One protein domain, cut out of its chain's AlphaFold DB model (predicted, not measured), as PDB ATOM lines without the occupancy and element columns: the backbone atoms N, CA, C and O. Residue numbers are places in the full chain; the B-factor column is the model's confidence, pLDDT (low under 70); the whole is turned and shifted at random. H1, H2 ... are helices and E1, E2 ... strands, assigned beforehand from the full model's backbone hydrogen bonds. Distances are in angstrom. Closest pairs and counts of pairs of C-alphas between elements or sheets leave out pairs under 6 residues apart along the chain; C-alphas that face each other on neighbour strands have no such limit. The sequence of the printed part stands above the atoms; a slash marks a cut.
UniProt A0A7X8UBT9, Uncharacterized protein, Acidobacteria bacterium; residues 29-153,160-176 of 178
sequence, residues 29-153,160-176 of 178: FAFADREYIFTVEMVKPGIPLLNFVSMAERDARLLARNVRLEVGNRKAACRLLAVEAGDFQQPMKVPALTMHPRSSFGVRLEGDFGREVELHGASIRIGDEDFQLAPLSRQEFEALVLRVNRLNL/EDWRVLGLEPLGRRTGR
ATOM      1  N   PHE A  29     149.224 153.406 167.506       98.12
ATOM      2  CA  PHE A  29     150.284 152.541 167.009       98.12
ATOM      3  C   PHE A  29     151.293 152.279 168.112       98.12
ATOM      4  O   PHE A  29     151.593 153.174 168.906       98.12
ATOM      5  N   ALA A  30     151.860 151.079 168.144       98.31
ATOM      6  CA  ALA A  30     152.935 150.786 169.072       98.31
ATOM      7  C   ALA A  30     153.967 149.801 168.522       98.31
ATOM      8  O   ALA A  30     153.683 148.934 167.699       98.31
ATOM      9  N   PHE A  31     155.188 149.956 169.007       98.00
ATOM     10  CA  PHE A  31     156.270 148.994 168.906       98.00
ATOM     11  C   PHE A  31     156.722 148.691 170.327       98.00
ATOM     12  O   PHE A  31     156.799 149.604 171.148       98.00
ATOM     13  N   ALA A  32     157.022 147.434 170.618       95.81
ATOM     14  CA  ALA A  32     157.523 147.043 171.921       95.81
ATOM     15  C   ALA A  32     158.495 145.873 171.751       95.81
ATOM     16  O   ALA A  32     158.133 144.833 171.204       95.81
ATOM     17  N   ASP A  33     159.724 146.031 172.225       93.25
ATOM     18  CA  ASP A  33     160.679 144.948 172.427       93.25
ATOM     19  C   ASP A  33     161.480 145.180 173.717       93.25
ATOM     20  O   ASP A  33     161.214 146.101 174.487       93.25
ATOM     21  N   ARG A  34     162.484 144.335 173.962       89.00
ATOM     22  CA  ARG A  34     163.296 144.395 175.185       89.00
ATOM     23  C   ARG A  34     164.119 145.678 175.345       89.00
ATOM     24  O   ARG A  34     164.605 145.923 176.442       89.00
ATOM     25  N   GLU A  35     164.331 146.449 174.282       91.06
ATOM     26  CA  GLU A  35     165.144 147.669 174.312       91.06
ATOM     27  C   GLU A  35     164.311 148.934 174.177       91.06
ATOM     28  O   GLU A  35     164.662 149.950 174.774       91.06
ATOM     29  N   TYR A  36     163.234 148.896 173.398       94.25
ATOM     30  CA  TYR A  36     162.434 150.074 173.126       94.25
ATOM     31  C   TYR A  36     160.949 149.776 173.157       94.25
ATOM     32  O   TYR A  36     160.461 148.779 172.627       94.25
ATOM     33  N   ILE A  37     160.214 150.742 173.688       96.31
ATOM     34  CA  ILE A  37     158.780 150.862 173.481       96.31
ATOM     35  C   ILE A  37     158.549 152.198 172.798       96.31
ATOM     36  O   ILE A  37     159.012 153.222 173.287       96.31
ATOM     37  N   PHE A  38     157.823 152.194 171.687       98.12
ATOM     38  CA  PHE A  38     157.346 153.399 171.023       98.12
ATOM     39  C   PHE A  38     155.833 153.351 170.954       98.12
ATOM     40  O   PHE A  38     155.271 152.328 170.571       98.12
ATOM     41  N   THR A  39     155.174 154.459 171.264       98.19
ATOM     42  CA  THR A  39     153.735 154.603 171.056       98.19
ATOM     43  C   THR A  39     153.452 155.868 170.271       98.19
ATOM     44  O   THR A  39     154.056 156.907 170.519       98.19
ATOM     45  N   VAL A  40     152.543 155.781 169.305       98.19
ATOM     46  CA  VAL A  40     152.029 156.929 168.562       98.19
ATOM     47  C   VAL A  40     150.520 156.986 168.740       98.19
ATOM     48  O   VAL A  40     149.836 155.994 168.506       98.19
ATOM     49  N   GLU A  41     150.017 158.150 169.136       97.56
ATOM     50  CA  GLU A  41     148.592 158.409 169.334       97.56
ATOM     51  C   GLU A  41     148.170 159.699 168.627       97.56
ATOM     52  O   GLU A  41     148.788 160.751 168.799       97.56
ATOM     53  N   MET A  42     147.074 159.643 167.877       96.56
ATOM     54  CA  MET A  42     146.392 160.826 167.355       96.56
ATOM     55  C   MET A  42     145.457 161.406 168.424       96.56
ATOM     56  O   MET A  42     144.305 160.996 168.545       96.56
ATOM     57  N   VAL A  43     145.932 162.390 169.194       93.12
ATOM     58  CA  VAL A  43     145.142 162.982 170.297       93.12
ATOM     59  C   VAL A  43     144.103 163.996 169.826       93.12
ATOM     60  O   VAL A  43     143.086 164.222 170.480       93.12
ATOM     61  N   LYS A  44     144.372 164.646 168.693       92.12
ATOM     62  CA  LYS A  44     143.471 165.571 167.997       92.12
ATOM     63  C   LYS A  44     143.715 165.439 166.490       92.12
ATOM     64  O   LYS A  44     144.802 165.004 166.102       92.12
ATOM     65  N   PRO A  45     142.760 165.855 165.638       93.94
ATOM     66  CA  PRO A  45     142.964 165.884 164.193       93.94
ATOM     67  C   PRO A  45     144.291 166.560 163.816       93.94
ATOM     68  O   PRO A  45     144.504 167.731 164.135       93.94
ATOM     69  N   GLY A  46     145.183 165.816 163.159       92.44
ATOM     70  CA  GLY A  46     146.495 166.305 162.725       92.44
ATOM     71  C   GLY A  46     147.550 166.493 163.822       92.44
ATOM     72  O   GLY A  46     148.615 167.028 163.524       92.44
ATOM     73  N   ILE A  47     147.288 166.068 165.065       93.81
ATOM     74  CA  ILE A  47     148.213 166.210 166.198       93.81
ATOM     75  C   ILE A  47     148.603 164.823 166.727       93.81
ATOM     76  O   ILE A  47     147.887 164.272 167.568       93.81
ATOM     77  N   PRO A  48     149.732 164.255 166.265       97.00
ATOM     78  CA  PRO A  48     150.269 163.020 166.807       97.00
ATOM     79  C   PRO A  48     151.138 163.294 168.039       97.00
ATOM     80  O   PRO A  48     151.981 164.199 168.035       97.00
ATOM     81  N   LEU A  49     150.992 162.458 169.058       97.44
ATOM     82  CA  LEU A  49     151.955 162.308 170.140       97.44
ATOM     83  C   LEU A  49     152.789 161.057 169.901       97.44
ATOM     84  O   LEU A  49     152.254 160.017 169.533       97.44
ATOM     85  N   LEU A  50     154.094 161.169 170.125       98.06
ATOM     86  CA  LEU A  50     155.026 160.054 170.194       98.06
ATOM     87  C   LEU A  50     155.529 159.953 171.628       98.06
ATOM     88  O   LEU A  50     156.118 160.908 172.134       98.06
ATOM     89  N   ASN A  51     155.371 158.789 172.243       97.25
ATOM     90  CA  ASN A  51     156.079 158.462 173.471       97.25
ATOM     91  C   ASN A  51     157.104 157.374 173.196       97.25
ATOM     92  O   ASN A  51     156.911 156.519 172.326       97.25
ATOM     93  N   PHE A  52     158.181 157.396 173.966       96.12
ATOM     94  CA  PHE A  52     159.124 156.300 173.996       96.12
ATOM     95  C   PHE A  52     159.509 155.926 175.419       96.12
ATOM     96  O   PHE A  52     159.527 156.763 176.323       96.12
ATOM     97  N   VAL A  53     159.867 154.660 175.577       94.88
ATOM     98  CA  VAL A  53     160.633 154.140 176.704       94.88
ATOM     99  C   VAL A  53     161.882 153.499 176.123       94.88
ATOM    100  O   VAL A  53     161.790 152.635 175.253       94.88
ATOM    101  N   SER A  54     163.043 153.957 176.571       93.62
ATOM    102  CA  SER A  54     164.346 153.425 176.194       93.62
ATOM    103  C   SER A  54     164.902 152.618 177.351       93.62
ATOM    104  O   SER A  54     165.115 153.139 178.444       93.62
ATOM    105  N   MET A  55     165.167 151.350 177.082       90.06
ATOM    106  CA  MET A  55     165.788 150.382 177.983       90.06
ATOM    107  C   MET A  55     167.140 149.908 177.459       90.06
ATOM    108  O   MET A  55     167.794 149.075 178.082       90.06
ATOM    109  N   ALA A  56     167.569 150.454 176.322       89.94
ATOM    110  CA  ALA A  56     168.894 150.239 175.784       89.94
ATOM    111  C   ALA A  56     169.978 150.706 176.767       89.94
ATOM    112  O   ALA A  56     169.781 151.614 177.574       89.94
ATOM    113  N   GLU A  57     171.161 150.108 176.660       89.31
ATOM    114  CA  GLU A  57     172.315 150.449 177.500       89.31
ATOM    115  C   GLU A  57     173.066 151.699 177.023       89.31
ATOM    116  O   GLU A  57     173.975 152.180 177.698       89.31
ATOM    117  N   ARG A  58     172.725 152.215 175.839       92.00
ATOM    118  CA  ARG A  58     173.427 153.326 175.191       92.00
ATOM    119  C   ARG A  58     172.459 154.422 174.794       92.00
ATOM    120  O   ARG A  58     171.296 154.158 174.499       92.00
ATOM    121  N   ASP A  59     172.988 155.638 174.727       96.31
ATOM    122  CA  ASP A  59     172.276 156.759 174.138       96.31
ATOM    123  C   ASP A  59     171.934 156.463 172.673       96.31
ATOM    124  O   ASP A  59     172.764 155.990 171.891       96.31
ATOM    125  N   ALA A  60     170.715 156.820 172.291       95.69
ATOM    126  CA  ALA A  60     170.235 156.743 170.926       95.69
ATOM    127  C   ALA A  60     169.734 158.111 170.472       95.69
ATOM    128  O   ALA A  60     169.122 158.857 171.233       95.69
ATOM    129  N   ARG A  61     169.969 158.466 169.208       96.94
ATOM    130  CA  ARG A  61     169.527 159.758 168.670       96.94
ATOM    131  C   ARG A  61     168.274 159.590 167.823       96.94
ATOM    132  O   ARG A  61     168.323 158.988 166.752       96.94
ATOM    133  N   LEU A  62     167.177 160.193 168.268       97.69
ATOM    134  CA  LEU A  62     165.931 160.283 167.519       97.69
ATOM    135  C   LEU A  62     165.914 161.584 166.715       97.69
ATOM    136  O   LEU A  62     165.880 162.678 167.273       97.69
ATOM    137  N   LEU A  63     165.935 161.481 165.389       98.19
ATOM    138  CA  LEU A  63     165.783 162.633 164.499       98.19
ATOM    139  C   LEU A  63     164.313 162.785 164.110       98.19
ATOM    140  O   LEU A  63     163.689 161.799 163.731       98.19
ATOM    141  N   ALA A  64     163.780 164.010 164.097       98.12
ATOM    142  CA  ALA A  64     162.388 164.254 163.710       98.12
ATOM    143  C   ALA A  64     162.067 163.633 162.338       98.12
ATOM    144  O   ALA A  64     161.146 162.835 162.211       98.12
ATOM    145  N   ARG A  65     162.925 163.870 161.337       97.75
ATOM    146  CA  ARG A  65     162.780 163.333 159.966       97.75
ATOM    147  C   ARG A  65     162.742 161.803 159.857       97.75
ATOM    148  O   ARG A  65     162.366 161.277 158.807       97.75
ATOM    149  N   ASN A  66     163.180 161.101 160.899       98.12
ATOM    150  CA  ASN A  66     163.176 159.645 160.962       98.12
ATOM    151  C   ASN A  66     161.859 159.083 161.510       98.12
ATOM    152  O   ASN A  66     161.652 157.876 161.428       98.12
ATOM    153  N   VAL A  67     160.975 159.929 162.036       98.31
ATOM    154  CA  VAL A  67     159.607 159.556 162.390       98.31
ATOM    155  C   VAL A  67     158.721 159.811 161.176       98.31
ATOM    156  O   VAL A  67     158.638 160.936 160.677       98.31
ATOM    157  N   ARG A  68     158.082 158.759 160.664       97.94
ATOM    158  CA  ARG A  68     157.251 158.812 159.457       97.94
ATOM    159  C   ARG A  68     155.888 158.208 159.730       97.94
ATOM    160  O   ARG A  68     155.799 157.071 160.190       97.94
ATOM    161  N   LEU A  69     154.847 158.959 159.393       97.62
ATOM    162  CA  LEU A  69     153.454 158.547 159.518       97.62
ATOM    163  C   LEU A  69     152.861 158.339 158.125       97.62
ATOM    164  O   LEU A  69     153.103 159.138 157.216       97.62
ATOM    165  N   GLU A  70     152.093 157.276 157.943       96.38
ATOM    166  CA  GLU A  70     151.346 157.025 156.714       96.38
ATOM    167  C   GLU A  70     149.946 157.629 156.871       96.38
ATOM    168  O   GLU A  70     149.130 157.167 157.665       96.38
ATOM    169  N   VAL A  71     149.706 158.723 156.153       91.69
ATOM    170  CA  VAL A  71     148.531 159.593 156.269       91.69
ATOM    171  C   VAL A  71     147.767 159.497 154.952       91.69
ATOM    172  O   VAL A  71     148.227 160.014 153.929       91.69
ATOM    173  N   GLY A  72     146.629 158.802 154.940       86.75
ATOM    174  CA  GLY A  72     145.946 158.437 153.696       86.75
ATOM    175  C   GLY A  72     146.881 157.670 152.751       86.75
ATOM    176  O   GLY A  72     147.463 156.659 153.127       86.75
ATOM    177  N   ASN A  73     147.084 158.190 151.537       85.94
ATOM    178  CA  ASN A  73     147.921 157.553 150.508       85.94
ATOM    179  C   ASN A  73     149.373 158.066 150.467       85.94
ATOM    180  O   ASN A  73     150.082 157.831 149.486       85.94
ATOM    181  N   ARG A  74     149.832 158.814 151.479       91.38
ATOM    182  CA  ARG A  74     151.183 159.401 151.490       91.38
ATOM    183  C   ARG A  74     151.926 159.125 152.787       91.38
ATOM    184  O   ARG A  74     151.334 159.016 153.855       91.38
ATOM    185  N   LYS A  75     153.255 159.112 152.699       94.00
ATOM    186  CA  LYS A  75     154.147 159.089 153.863       94.00
ATOM    187  C   LYS A  75     154.565 160.514 154.212       94.00
ATOM    188  O   LYS A  75     155.160 161.205 153.388       94.00
ATOM    189  N   ALA A  76     154.252 160.950 155.424       95.94
ATOM    190  CA  ALA A  76     154.608 162.253 155.963       95.94
ATOM    191  C   ALA A  76     155.736 162.096 156.990       95.94
ATOM    192  O   ALA A  76     155.592 161.371 157.974       95.94
ATOM    193  N   ALA A  77     156.862 162.773 156.768       96.75
ATOM    194  CA  ALA A  77     157.935 162.834 157.753       96.75
ATOM    195  C   ALA A  77     157.652 163.935 158.782       96.75
ATOM    196  O   ALA A  77     157.206 165.030 158.427       96.75
ATOM    197  N   CYS A  78     157.961 163.658 160.043       97.31
ATOM    198  CA  CYS A  78     157.995 164.678 161.076       97.31
ATOM    199  C   CYS A  78     159.156 165.651 160.806       97.31
ATOM    200  O   CYS A  78     160.255 165.258 160.411       97.31
ATOM    201  N   ARG A  79     158.905 166.946 160.978       97.06
ATOM    202  CA  ARG A  79     159.891 168.016 160.781       97.06
ATOM    203  C   ARG A  79     160.533 168.431 162.094       97.06
ATOM    204  O   ARG A  79     161.741 168.654 162.123       97.06
ATOM    205  N   LEU A  80     159.733 168.543 163.153       97.44
ATOM    206  CA  LEU A  80     160.170 168.990 164.472       97.44
ATOM    207  C   LEU A  80     159.467 168.190 165.571       97.44
ATOM    208  O   LEU A  80     158.320 167.774 165.428       97.44
ATOM    209  N   LEU A  81     160.162 168.018 166.686       97.00
ATOM    210  CA  LEU A  81     159.630 167.466 167.923       97.00
ATOM    211  C   LEU A  81     159.305 168.649 168.836       97.00
ATOM    212  O   LEU A  81     160.180 169.471 169.110       97.00
ATOM    213  N   ALA A  82     158.054 168.764 169.261       95.06
ATOM    214  CA  ALA A  82     157.605 169.769 170.211       95.06
ATOM    215  C   ALA A  82     157.616 169.164 171.621       95.06
ATOM    216  O   ALA A  82     156.902 168.199 171.909       95.06
ATOM    217  N   VAL A  83     158.466 169.732 172.472       91.69
ATOM    218  CA  VAL A  83     158.721 169.308 173.846       91.69
ATOM    219  C   VAL A  83     158.033 170.273 174.803       91.69
ATOM    220  O   VAL A  83     158.303 171.475 174.796       91.69
ATOM    221  N   GLU A  84     157.156 169.734 175.637       84.44
ATOM    222  CA  GLU A  84     156.469 170.460 176.704       84.44
ATOM    223  C   GLU A  84     157.453 170.654 177.876       84.44
ATOM    224  O   GLU A  84     157.773 169.706 178.589       84.44
ATOM    225  N   ALA A  85     157.977 171.870 178.060       70.31
ATOM    226  CA  ALA A  85     158.978 172.192 179.086       70.31
ATOM    227  C   ALA A  85     158.411 173.140 180.162       70.31
ATOM    228  O   ALA A  85     158.969 174.198 180.440       70.31
ATOM    229  N   GLY A  86     157.270 172.768 180.752       64.88
ATOM    230  CA  GLY A  86     156.649 173.473 181.883       64.88
ATOM    231  C   GLY A  86     155.670 174.594 181.512       64.88
ATOM    232  O   GLY A  86     154.652 174.729 182.186       64.88
ATOM    233  N   ASP A  87     155.915 175.345 180.432       64.56
ATOM    234  CA  ASP A  87     154.925 176.265 179.848       64.56
ATOM    235  C   ASP A  87     154.293 175.654 178.588       64.56
ATOM    236  O   ASP A  87     154.896 175.616 177.512       64.56
ATOM    237  N   PHE A  88     153.048 175.195 178.732       60.62
ATOM    238  CA  PHE A  88     152.265 174.564 177.665       60.62
ATOM    239  C   PHE A  88     151.953 175.505 176.488       60.62
ATOM    240  O   PHE A  88     151.547 175.053 175.415       60.62
ATOM    241  N   GLN A  89     152.111 176.822 176.660       69.94
ATOM    242  CA  GLN A  89     151.870 177.794 175.591       69.94
ATOM    243  C   GLN A  89     153.053 177.898 174.622       69.94
ATOM    244  O   GLN A  89     152.865 178.291 173.468       69.94
ATOM    245  N   GLN A  90     154.267 177.536 175.052       78.25
ATOM    246  CA  GLN A  90     155.487 177.685 174.256       78.25
ATOM    247  C   GLN A  90     156.349 176.416 174.298       78.25
ATOM    248  O   GLN A  90     157.435 176.414 174.880       78.25
ATOM    249  N   PRO A  91     155.901 175.325 173.648       86.38
ATOM    250  CA  PRO A  91     156.699 174.114 173.570       86.38
ATOM    251  C   PRO A  91     158.009 174.385 172.826       86.38
ATOM    252  O   PRO A  91     158.034 175.016 171.761       86.38
ATOM    253  N   MET A  92     159.103 173.851 173.360       91.25
ATOM    254  CA  MET A  92     160.404 173.913 172.715       91.25
ATOM    255  C   MET A  92     160.386 173.017 171.475       91.25
ATOM    256  O   MET A  92     160.101 171.825 171.564       91.25
ATOM    257  N   LYS A  93     160.699 173.575 170.303       94.38
ATOM    258  CA  LYS A  93     160.733 172.819 169.045       94.38
ATOM    259  C   LYS A  93     162.164 172.452 168.686       94.38
ATOM    260  O   LYS A  93     162.992 173.335 168.477       94.38
ATOM    261  N   VAL A  94     162.439 171.159 168.563       96.38
ATOM    262  CA  VAL A  94     163.783 170.639 168.283       96.38
ATOM    263  C   VAL A  94     163.779 169.678 167.091       96.38
ATOM    264  O   VAL A  94     162.812 168.945 166.885       96.38
ATOM    265  N   PRO A  95     164.848 169.633 166.277       97.56
ATOM    266  CA  PRO A  95     164.937 168.700 165.151       97.56
ATOM    267  C   PRO A  95     165.351 167.282 165.576       97.56
ATOM    268  O   PRO A  95     165.304 166.356 164.762       97.56
ATOM    269  N   ALA A  96     165.820 167.109 166.813       97.19
ATOM    270  CA  ALA A  96     166.316 165.846 167.330       97.19
ATOM    271  C   ALA A  96     166.242 165.795 168.858       97.19
ATOM    272  O   ALA A  96     166.348 166.831 169.512       97.19
ATOM    273  N   LEU A  97     166.153 164.580 169.393       95.81
ATOM    274  CA  LEU A  97     166.300 164.266 170.809       95.81
ATOM    275  C   LEU A  97     167.334 163.159 171.011       95.81
ATOM    276  O   LEU A  97     167.513 162.291 170.152       95.81
ATOM    277  N   THR A  98     167.994 163.194 172.162       96.88
ATOM    278  CA  THR A  98     168.783 162.071 172.666       96.88
ATOM    279  C   THR A  98     167.903 161.274 173.617       96.88
ATOM    280  O   THR A  98     167.352 161.825 174.566       96.88
ATOM    281  N   MET A  99     167.742 159.989 173.335       95.94
ATOM    282  CA  MET A  99     167.086 159.028 174.208       95.94
ATOM    283  C   MET A  99     168.167 158.396 175.068       95.94
ATOM    284  O   MET A  99     169.043 157.703 174.550       95.94
ATOM    285  N   HIS A 100     168.114 158.666 176.363       95.38
ATOM    286  CA  HIS A 100     169.069 158.115 177.310       95.38
ATOM    287  C   HIS A 100     168.700 156.675 177.691       95.38
ATOM    288  O   HIS A 100     167.528 156.288 177.575       95.38
ATOM    289  N   PRO A 101     169.662 155.871 178.164       93.00
ATOM    290  CA  PRO A 101     169.375 154.610 178.821       93.00
ATOM    291  C   PRO A 101     168.347 154.790 179.930       93.00
ATOM    292  O   PRO A 101     168.421 155.750 180.698       93.00
ATOM    293  N   ARG A 102     167.417 153.838 180.032       90.38
ATOM    294  CA  ARG A 102     166.436 153.766 181.126       90.38
ATOM    295  C   ARG A 102     165.643 155.065 181.291       90.38
ATOM    296  O   ARG A 102     165.461 155.565 182.399       90.38
ATOM    297  N   SER A 103     165.197 155.631 180.175       92.62
ATOM    298  CA  SER A 103     164.455 156.891 180.142       92.62
ATOM    299  C   SER A 103     163.100 156.720 179.472       92.62
ATOM    300  O   SER A 103     162.912 155.848 178.626       92.62
ATOM    301  N   SER A 104     162.149 157.573 179.836       92.69
ATOM    302  CA  SER A 104     160.872 157.699 179.145       92.69
ATOM    303  C   SER A 104     160.592 159.162 178.839       92.69
ATOM    304  O   SER A 104     160.938 160.056 179.616       92.69
ATOM    305  N   PHE A 105     160.005 159.419 177.675       92.56
ATOM    306  CA  PHE A 105     159.692 160.778 177.258       92.56
ATOM    307  C   PHE A 105     158.542 160.805 176.251       92.56
ATOM    308  O   PHE A 105     158.367 159.870 175.468       92.56
ATOM    309  N   GLY A 106     157.784 161.900 176.259       94.00
ATOM    310  CA  GLY A 106     156.686 162.160 175.333       94.00
ATOM    311  C   GLY A 106     156.911 163.457 174.568       94.00
ATOM    312  O   GLY A 106     157.358 164.452 175.135       94.00
ATOM    313  N   VAL A 107     156.605 163.453 173.273       95.56
ATOM    314  CA  VAL A 107     156.696 164.630 172.405       95.56
ATOM    315  C   VAL A 107     155.521 164.720 171.457       95.56
ATOM    316  O   VAL A 107     155.013 163.716 170.961       95.56
ATOM    317  N   ARG A 108     155.140 165.950 171.124       96.31
ATOM    318  CA  ARG A 108     154.236 166.202 170.007       96.31
ATOM    319  C   ARG A 108     155.028 166.235 168.705       96.31
ATOM    320  O   ARG A 108     156.095 166.845 168.628       96.31
ATOM    321  N   LEU A 109     154.510 165.581 167.672       97.38
ATOM    322  CA  LEU A 109     155.120 165.578 166.346       97.38
ATOM    323  C   LEU A 109     154.587 166.753 165.522       97.38
ATOM    324  O   LEU A 109     153.380 166.959 165.429       97.38
ATOM    325  N   GLU A 110     155.481 167.489 164.868       96.25
ATOM    326  CA  GLU A 110     155.130 168.601 163.981       96.25
ATOM    327  C   GLU A 110     155.522 168.253 162.544       96.25
ATOM    328  O   GLU A 110     156.688 167.989 162.242       96.25
ATOM    329  N   GLY A 111     154.558 168.276 161.632       94.19
ATOM    330  CA  GLY A 111     154.756 167.930 160.231       94.19
ATOM    331  C   GLY A 111     153.486 168.147 159.420       94.19
ATOM    332  O   GLY A 111     152.452 168.548 159.949       94.19
ATOM    333  N   ASP A 112     153.550 167.863 158.122       93.31
ATOM    334  CA  ASP A 112     152.378 167.971 157.254       93.31
ATOM    335  C   ASP A 112     151.489 166.737 157.447       93.31
ATOM    336  O   ASP A 112     151.466 165.853 156.593       93.31
ATOM    337  N   PHE A 113     150.776 166.624 158.568       93.00
ATOM    338  CA  PHE A 113     149.895 165.481 158.863       93.00
ATOM    339  C   PHE A 113     148.428 165.717 158.467       93.00
ATOM    340  O   PHE A 113     147.629 164.789 158.466       93.00
ATOM    341  N   GLY A 114     148.074 166.932 158.040       90.25
ATOM    342  CA  GLY A 114     146.710 167.268 157.628       90.25
ATOM    343  C   GLY A 114     145.753 167.358 158.818       90.25
ATOM    344  O   GLY A 114     146.114 167.904 159.856       90.25
ATOM    345  N   ARG A 115     144.523 166.862 158.655       92.06
ATOM    346  CA  ARG A 115     143.491 166.811 159.711       92.06
ATOM    347  C   ARG A 115     143.040 165.380 159.998       92.06
ATOM    348  O   ARG A 115     141.927 165.172 160.470       92.06
ATOM    349  N   GLU A 116     143.882 164.403 159.677       91.38
ATOM    350  CA  GLU A 116     143.542 163.005 159.907       91.38
ATOM    351  C   GLU A 116     143.421 162.713 161.402       91.38
ATOM    352  O   GLU A 116     144.128 163.295 162.230       91.38
ATOM    353  N   VAL A 117     142.509 161.804 161.729       93.38
ATOM    354  CA  VAL A 117     142.310 161.263 163.081       93.38
ATOM    355  C   VAL A 117     142.866 159.849 163.220       93.38
ATOM    356  O   VAL A 117     143.113 159.395 164.329       93.38
ATOM    357  N   GLU A 118     143.112 159.179 162.096       94.88
ATOM    358  CA  GLU A 118     143.684 157.840 162.019       94.88
ATOM    359  C   GLU A 118     144.823 157.822 161.001       94.88
ATOM    360  O   GLU A 118     144.849 158.585 160.034       94.88
ATOM    361  N   LEU A 119     145.769 156.922 161.224       95.31
ATOM    362  CA  LEU A 119     146.916 156.688 160.367       95.31
ATOM    363  C   LEU A 119     146.803 155.294 159.759       95.31
ATOM    364  O   LEU A 119     146.214 154.385 160.338       95.31
ATOM    365  N   HIS A 120     147.420 155.122 158.600       95.62
ATOM    366  CA  HIS A 120     147.582 153.817 157.965       95.62
ATOM    367  C   HIS A 120     148.832 153.082 158.472       95.62
ATOM    368  O   HIS A 120     148.957 151.875 158.297       95.62
ATOM    369  N   GLY A 121     149.769 153.801 159.091       96.56
ATOM    370  CA  GLY A 121     151.031 153.239 159.549       96.56
ATOM    371  C   GLY A 121     151.898 154.262 160.271       96.56
ATOM    372  O   GLY A 121     151.770 155.471 160.064       96.56
ATOM    373  N   ALA A 122     152.821 153.769 161.089       97.88
ATOM    374  CA  ALA A 122     153.843 154.576 161.736       97.88
ATOM    375  C   ALA A 122     155.180 153.827 161.732       97.88
ATOM    376  O   ALA A 122     155.242 152.615 161.948       97.88
ATOM    377  N   SER A 123     156.261 154.557 161.472       98.12
ATOM    378  CA  SER A 123     157.616 154.013 161.505       98.12
ATOM    379  C   SER A 123     158.605 155.007 162.089       98.12
ATOM    380  O   SER A 123     158.457 156.224 161.935       98.12
ATOM    381  N   ILE A 124     159.615 154.477 162.766       98.31
ATOM    382  CA  ILE A 124     160.669 155.238 163.426       98.31
ATOM    383  C   ILE A 124     162.004 154.637 163.008       98.31
ATOM    384  O   ILE A 124     162.142 153.420 162.958       98.31
ATOM    385  N   ARG A 125     162.992 155.485 162.722       97.88
ATOM    386  CA  ARG A 125     164.371 155.055 162.467       97.88
ATOM    387  C   ARG A 125     165.341 155.604 163.501       97.88
ATOM    388  O   ARG A 125     165.406 156.819 163.710       97.88
ATOM    389  N   ILE A 126     166.162 154.726 164.064       95.75
ATOM    390  CA  ILE A 126     167.224 155.063 165.017       95.75
ATOM    391  C   ILE A 126     168.515 154.422 164.520       95.75
ATOM    392  O   ILE A 126     168.597 153.206 164.403       95.75
ATOM    393  N   GLY A 127     169.517 155.242 164.195       92.94
ATOM    394  CA  GLY A 127     170.723 154.749 163.524       92.94
ATOM    395  C   GLY A 127     170.373 154.000 162.232       92.94
ATOM    396  O   GLY A 127     169.693 154.557 161.366       92.94
ATOM    397  N   ASP A 128     170.801 152.740 162.160       93.44
ATOM    398  CA  ASP A 128     170.566 151.818 161.037       93.44
ATOM    399  C   ASP A 128     169.379 150.865 161.271       93.44
ATOM    400  O   ASP A 128     169.197 149.890 160.537       93.44
ATOM    401  N   GLU A 129     168.577 151.127 162.303       95.88
ATOM    402  CA  GLU A 129     167.440 150.299 162.686       95.88
ATOM    403  C   GLU A 129     166.122 150.989 162.346       95.88
ATOM    404  O   GLU A 129     165.891 152.153 162.682       95.88
ATOM    405  N   ASP A 130     165.248 150.244 161.680       97.38
ATOM    406  CA  ASP A 130     163.903 150.638 161.295       97.38
ATOM    407  C   ASP A 130     162.880 149.874 162.148       97.38
ATOM    408  O   ASP A 130     162.856 148.641 162.178       97.38
ATOM    409  N   PHE A 131     162.007 150.628 162.809       98.06
ATOM    410  CA  PHE A 131     160.936 150.149 163.671       98.06
ATOM    411  C   PHE A 131     159.599 150.441 162.991       98.06
ATOM    412  O   PHE A 131     159.222 151.600 162.814       98.06
ATOM    413  N   GLN A 132     158.880 149.397 162.590       98.06
ATOM    414  CA  GLN A 132     157.497 149.480 162.123       98.06
ATOM    415  C   GLN A 132     156.563 149.211 163.298       98.06
ATOM    416  O   GLN A 132     156.621 148.142 163.910       98.06
ATOM    417  N   LEU A 133     155.702 150.177 163.604       98.25
ATOM    418  CA  LEU A 133     154.741 150.061 164.691       98.25
ATOM    419  C   LEU A 133     153.500 149.312 164.191       98.25
ATOM    420  O   LEU A 133     153.050 149.521 163.063       98.25
ATOM    421  N   ALA A 134     152.946 148.450 165.037       97.50
ATOM    422  CA  ALA A 134     151.686 147.772 164.774       97.50
ATOM    423  C   ALA A 134     150.501 148.697 165.101       97.50
ATOM    424  O   ALA A 134     150.574 149.418 166.104       97.50
ATOM    425  N   PRO A 135     149.426 148.689 164.294       97.62
ATOM    426  CA  PRO A 135     148.176 149.339 164.665       97.62
ATOM    427  C   PRO A 135     147.562 148.618 165.868       97.62
ATOM    428  O   PRO A 135     147.661 147.398 165.978       97.62
ATOM    429  N   LEU A 136     146.931 149.373 166.763       97.06
ATOM    430  CA  LEU A 136     146.213 148.847 167.924       97.06
ATOM    431  C   LEU A 136     144.810 149.439 167.994       97.06
ATOM    432  O   LEU A 136     144.597 150.590 167.622       97.06
ATOM    433  N   SER A 137     143.855 148.703 168.547       96.31
ATOM    434  CA  SER A 137     142.617 149.303 169.043       96.31
ATOM    435  C   SER A 137     142.893 150.182 170.272       96.31
ATOM    436  O   SER A 137     143.907 150.033 170.958       96.31
ATOM    437  N   ARG A 138     141.954 151.078 170.612       95.25
ATOM    438  CA  ARG A 138     142.045 151.887 171.842       95.25
ATOM    439  C   ARG A 138     142.237 151.016 173.089       95.25
ATOM    440  O   ARG A 138     143.060 151.342 173.934       95.25
ATOM    441  N   GLN A 139     141.490 149.917 173.197       96.31
ATOM    442  CA  GLN A 139     141.528 149.039 174.372       96.31
ATOM    443  C   GLN A 139     142.896 148.367 174.528       96.31
ATOM    444  O   GLN A 139     143.448 148.328 175.627       96.31
ATOM    445  N   GLU A 140     143.477 147.881 173.428       96.00
ATOM    446  CA  GLU A 140     144.822 147.294 173.433       96.00
ATOM    447  C   GLU A 140     145.889 148.334 173.776       96.00
ATOM    448  O   GLU A 140     146.804 148.046 174.551       96.00
ATOM    449  N   PHE A 141     145.752 149.550 173.240       96.44
ATOM    450  CA  PHE A 141     146.649 150.660 173.536       96.44
ATOM    451  C   PHE A 141     146.601 151.055 175.015       96.44
ATOM    452  O   PHE A 141     147.641 151.128 175.664       96.44
ATOM    453  N   GLU A 142     145.409 151.241 175.581       95.50
ATOM    454  CA  GLU A 142     145.228 151.550 177.002       95.50
ATOM    455  C   GLU A 142     145.794 150.431 177.892       95.50
ATOM    456  O   GLU A 142     146.524 150.702 178.847       95.50
ATOM    457  N   ALA A 143     145.547 149.164 177.545       94.75
ATOM    458  CA  ALA A 143     146.110 148.022 178.263       94.75
ATOM    459  C   ALA A 143     147.646 147.959 178.171       94.75
ATOM    460  O   ALA A 143     148.312 147.551 179.126       94.75
ATOM    461  N   LEU A 144     148.235 148.341 177.033       94.56
ATOM    462  CA  LEU A 144     149.684 148.482 176.890       94.56
ATOM    463  C   LEU A 144     150.208 149.617 177.775       94.56
ATOM    464  O   LEU A 144     151.106 149.382 178.577       94.56
ATOM    465  N   VAL A 145     149.620 150.812 177.694       92.44
ATOM    466  CA  VAL A 145     150.024 151.982 178.490       92.44
ATOM    467  C   VAL A 145     149.966 151.682 179.991       92.44
ATOM    468  O   VAL A 145     150.903 152.009 180.717       92.44
ATOM    469  N   LEU A 146     148.928 150.987 180.465       92.25
ATOM    470  CA  LEU A 146     148.821 150.569 181.868       92.25
ATOM    471  C   LEU A 146     149.957 149.638 182.313       92.25
ATOM    472  O   LEU A 146     150.394 149.727 183.460       92.25
ATOM    473  N   ARG A 147     150.439 148.753 181.431       92.06
ATOM    474  CA  ARG A 147     151.599 147.889 181.707       92.06
ATOM    475  C   ARG A 147     152.900 148.684 181.670       92.06
ATOM    476  O   ARG A 147     153.702 148.567 182.589       92.06
ATOM    477  N   VAL A 148     153.076 149.538 180.663       90.00
ATOM    478  CA  VAL A 148     154.268 150.383 180.488       90.00
ATOM    479  C   VAL A 148     154.458 151.340 181.666       90.00
ATOM    480  O   VAL A 148     155.569 151.476 182.165       90.00
ATOM    481  N   ASN A 149     153.381 151.929 182.188       88.12
ATOM    482  CA  ASN A 149     153.436 152.826 183.348       88.12
ATOM    483  C   ASN A 149     153.852 152.133 184.656       88.12
ATOM    484  O   ASN A 149     154.140 152.810 185.639       88.12
ATOM    485  N   ARG A 150     153.869 150.796 184.692       89.00
ATOM    486  CA  ARG A 150     154.359 150.011 185.833       89.00
ATOM    487  C   ARG A 150     155.830 149.624 185.698       89.00
ATOM    488  O   ARG A 150     156.361 149.021 186.626       89.00
ATOM    489  N   LEU A 151     156.481 149.942 184.573       85.88
ATOM    490  CA  LEU A 151     157.899 149.653 184.387       85.88
ATOM    491  C   LEU A 151     158.726 150.470 185.376       85.88
ATOM    492  O   LEU A 151     158.630 151.699 185.431       85.88
ATOM    493  N   ASN A 152     159.583 149.783 186.123       83.56
ATOM    494  CA  ASN A 152     160.557 150.432 186.974       83.56
ATOM    495  C   ASN A 152     161.854 150.642 186.187       83.56
ATOM    496  O   ASN A 152     162.709 149.763 186.109       83.56
ATOM    497  N   LEU A 153     162.039 151.842 185.637       82.62
ATOM    498  CA  LEU A 153     163.257 152.183 184.889       82.62
ATOM    499  C   LEU A 153     164.528 152.131 185.762       82.62
ATOM    500  O   LEU A 153     165.635 152.024 185.241       82.62
ATOM    501  N   GLU A 160     163.318 140.889 183.703       80.38
ATOM    502  CA  GLU A 160     162.370 140.378 184.678       80.38
ATOM    503  C   GLU A 160     161.100 141.234 184.734       80.38
ATOM    504  O   GLU A 160     160.012 140.677 184.586       80.38
ATOM    505  N   ASP A 161     161.218 142.562 184.836       80.12
ATOM    506  CA  ASP A 161     160.066 143.478 184.843       80.12
ATOM    507  C   ASP A 161     159.203 143.317 183.583       80.12
ATOM    508  O   ASP A 161     157.979 143.190 183.667       80.12
ATOM    509  N   TRP A 162     159.839 143.248 182.411       83.31
ATOM    510  CA  TRP A 162     159.183 142.993 181.128       83.31
ATOM    511  C   TRP A 162     158.347 141.708 181.159       83.31
ATOM    512  O   TRP A 162     157.188 141.689 180.734       83.31
ATOM    513  N   ARG A 163     158.933 140.628 181.690       84.25
ATOM    514  CA  ARG A 163     158.288 139.316 181.806       84.25
ATOM    515  C   ARG A 163     157.145 139.337 182.821       84.25
ATOM    516  O   ARG A 163     156.078 138.807 182.533       84.25
ATOM    517  N   VAL A 164     157.354 139.938 183.992       84.38
ATOM    518  CA  VAL A 164     156.352 140.030 185.068       84.38
ATOM    519  C   VAL A 164     155.142 140.844 184.620       84.38
ATOM    520  O   VAL A 164     154.005 140.491 184.931       84.38
ATOM    521  N   LEU A 165     155.369 141.907 183.849       84.25
ATOM    522  CA  LEU A 165     154.307 142.759 183.317       84.25
ATOM    523  C   LEU A 165     153.597 142.160 182.096       84.25
ATOM    524  O   LEU A 165     152.633 142.758 181.613       84.25
ATOM    525  N   GLY A 166     154.037 140.992 181.610       85.75
ATOM    526  CA  GLY A 166     153.443 140.324 180.453       85.75
ATOM    527  C   GLY A 166     153.468 141.215 179.213       85.75
ATOM    528  O   GLY A 166     152.455 141.352 178.517       85.75
ATOM    529  N   LEU A 167     154.584 141.917 178.998       88.62
ATOM    530  CA  LEU A 167     154.805 142.659 177.766       88.62
ATOM    531  C   LEU A 167     155.211 141.666 176.673       88.62
ATOM    532  O   LEU A 167     156.154 140.892 176.823       88.62
ATOM    533  N   GLU A 168     154.479 141.693 175.569       89.19
ATOM    534  CA  GLU A 168     154.757 140.856 174.407       89.19
ATOM    535  C   GLU A 168     155.411 141.702 173.314       89.19
ATOM    536  O   GLU A 168     155.066 142.884 173.178       89.19
ATOM    537  N   PRO A 169     156.342 141.135 172.526       92.75
ATOM    538  CA  PRO A 169     156.896 141.831 171.379       92.75
ATOM    539  C   PRO A 169     155.795 142.298 170.419       92.75
ATOM    540  O   PRO A 169     154.919 141.523 170.035       92.75
ATOM    541  N   LEU A 170     155.862 143.562 170.007       95.38
ATOM    542  CA  LEU A 170     154.878 144.197 169.136       95.38
ATOM    543  C   LEU A 170     155.570 145.006 168.038       95.38
ATOM    544  O   LEU A 170     156.566 145.687 168.280       95.38
ATOM    545  N   GLY A 171     155.001 144.978 166.834       96.06
ATOM    546  CA  GLY A 171     155.584 145.627 165.664       96.06
ATOM    547  C   GLY A 171     156.736 144.816 165.071       96.06
ATOM    548  O   GLY A 171     156.870 143.615 165.307       96.06
ATOM    549  N   ARG A 172     157.548 145.456 164.230       96.75
ATOM    550  CA  ARG A 172     158.688 144.814 163.562       96.75
ATOM    551  C   ARG A 172     159.915 145.701 163.636       96.75
ATOM    552  O   ARG A 172     159.843 146.884 163.321       96.75
ATOM    553  N   ARG A 173     161.046 145.101 163.993       95.75
ATOM    554  CA  ARG A 173     162.369 145.725 163.952       95.75
ATOM    555  C   ARG A 173     163.168 145.088 162.829       95.75
ATOM    556  O   ARG A 173     163.253 143.865 162.739       95.75
ATOM    557  N   THR A 174     163.739 145.916 161.970       94.25
ATOM    558  CA  THR A 174     164.615 145.499 160.874       94.25
ATOM    559  C   THR A 174     165.869 146.354 160.889       94.25
ATOM    560  O   THR A 174     165.786 147.552 161.127       94.25
ATOM    561  N   GLY A 175     167.023 145.756 160.627       85.00
ATOM    562  CA  GLY A 175     168.312 146.428 160.752       85.00
ATOM    563  C   GLY A 175     169.332 145.469 161.340       85.00
ATOM    564  O   GLY A 175     168.983 144.392 161.832       85.00
ATOM    565  N   ARG A 176     170.610 145.810 161.219       51.78
ATOM    566  CA  ARG A 176     171.683 144.899 161.602       51.78
ATOM    567  C   ARG A 176     171.907 144.985 163.112       51.78
ATOM    568  O   ARG A 176     172.572 145.904 163.573       51.78
TER     569      ARG A 176
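What this domain is: This is residues 29 to 153 and 160 to 176 of the 178 residues of an uncharacterized protein of Acidobacteria bacterium (UniProt A0A7X8UBT9). This is a small closed barrel of eight antiparallel strands, with helix H1 packed on its outside over E1 and E2. Three short strands, E6, E7 and E11, pair onto the ring without belonging to it, and the short helix H2 lies away from the barrel. Round the ring run E1, E2, E3, E8, E5, E4, E9, E10 and back to E1. The printed part has 142 residues, with eleven named strands and two named helices in the order E1 to E10, H1, H2, E11; the class is mostly strand. The whole is compact, with a radius of gyration of the C-alphas of 14.5 A, and rounded, spanning 41 by 33 by 29 A.

Where its parts are: E1, residues 29 to 32, begins at C-alpha 29 (150.284, 152.541, 167.009). E2 is residues 36 to 44, 25.0 A long, and E3 residues 47 to 54, 22.9 A. E4, residues 60 to 71, 26.3 A, bends by 57 degrees at residue 63; E5, residues 74 to 83, 25.6 A, bends by 53 degrees at residue 79. E6, residues 92 to 94, runs on into E7, residues 96 to 99, at 93 degrees. E8 is residues 103 to 111, 24.7 A, E9 residues 121 to 126, 17.2 A, and E10 residues 129 to 136, 21.9 A. H1 is residues 138 to 148, 15.0 A, and H2 residues 160 to 164. E11, residues 172 to 174, ends at C-alpha 174 (164.615, 145.499, 160.874).

How they stand to each other: E1, E2 and E3 form a meander, each strand the antiparallel neighbour of the one before; N 31 and O 38 are 2.8 A apart, and N 39 and O 51 2.9 A, within hydrogen-bond range. E8 is the antiparallel neighbour of E3, with N 50 and O 107 at 2.8 A, and of E5, with N 82 and O 108 at 2.8 A. E4, E5 and E6 are another meander, and with E7 a Greek key, in which the fourth strand is the antiparallel neighbour of the first; N 62 and O 97 are 2.8 A apart. E10 closes the ring onto E1, with N 134 and O 30 at 2.8 A, and E11 pairs with E10, with N 130 and O 174 at 2.8 A. H1 is on the barrel, outside it, at a height over the sheet of 9.2 A; its closest C-alpha pair with E1 is Phe 29 and Phe 141, 7.7 A. H2 is not on the barrel. In H1 and H2 every O i to N i+4 pair is within hydrogen-bond range.

The domain as a whole: The C-alphas farthest apart are those of Gly 114 and Glu 160, at 41.2 A. Residues 154 to 159 are not printed, and C-alphas 153 and 160 are 11.8 A apart across this cut. Of the links that are printed whole, none is long. The mean pLDDT of the printed part is 92.4; residues 86 to 89 and residue 176 are under 70.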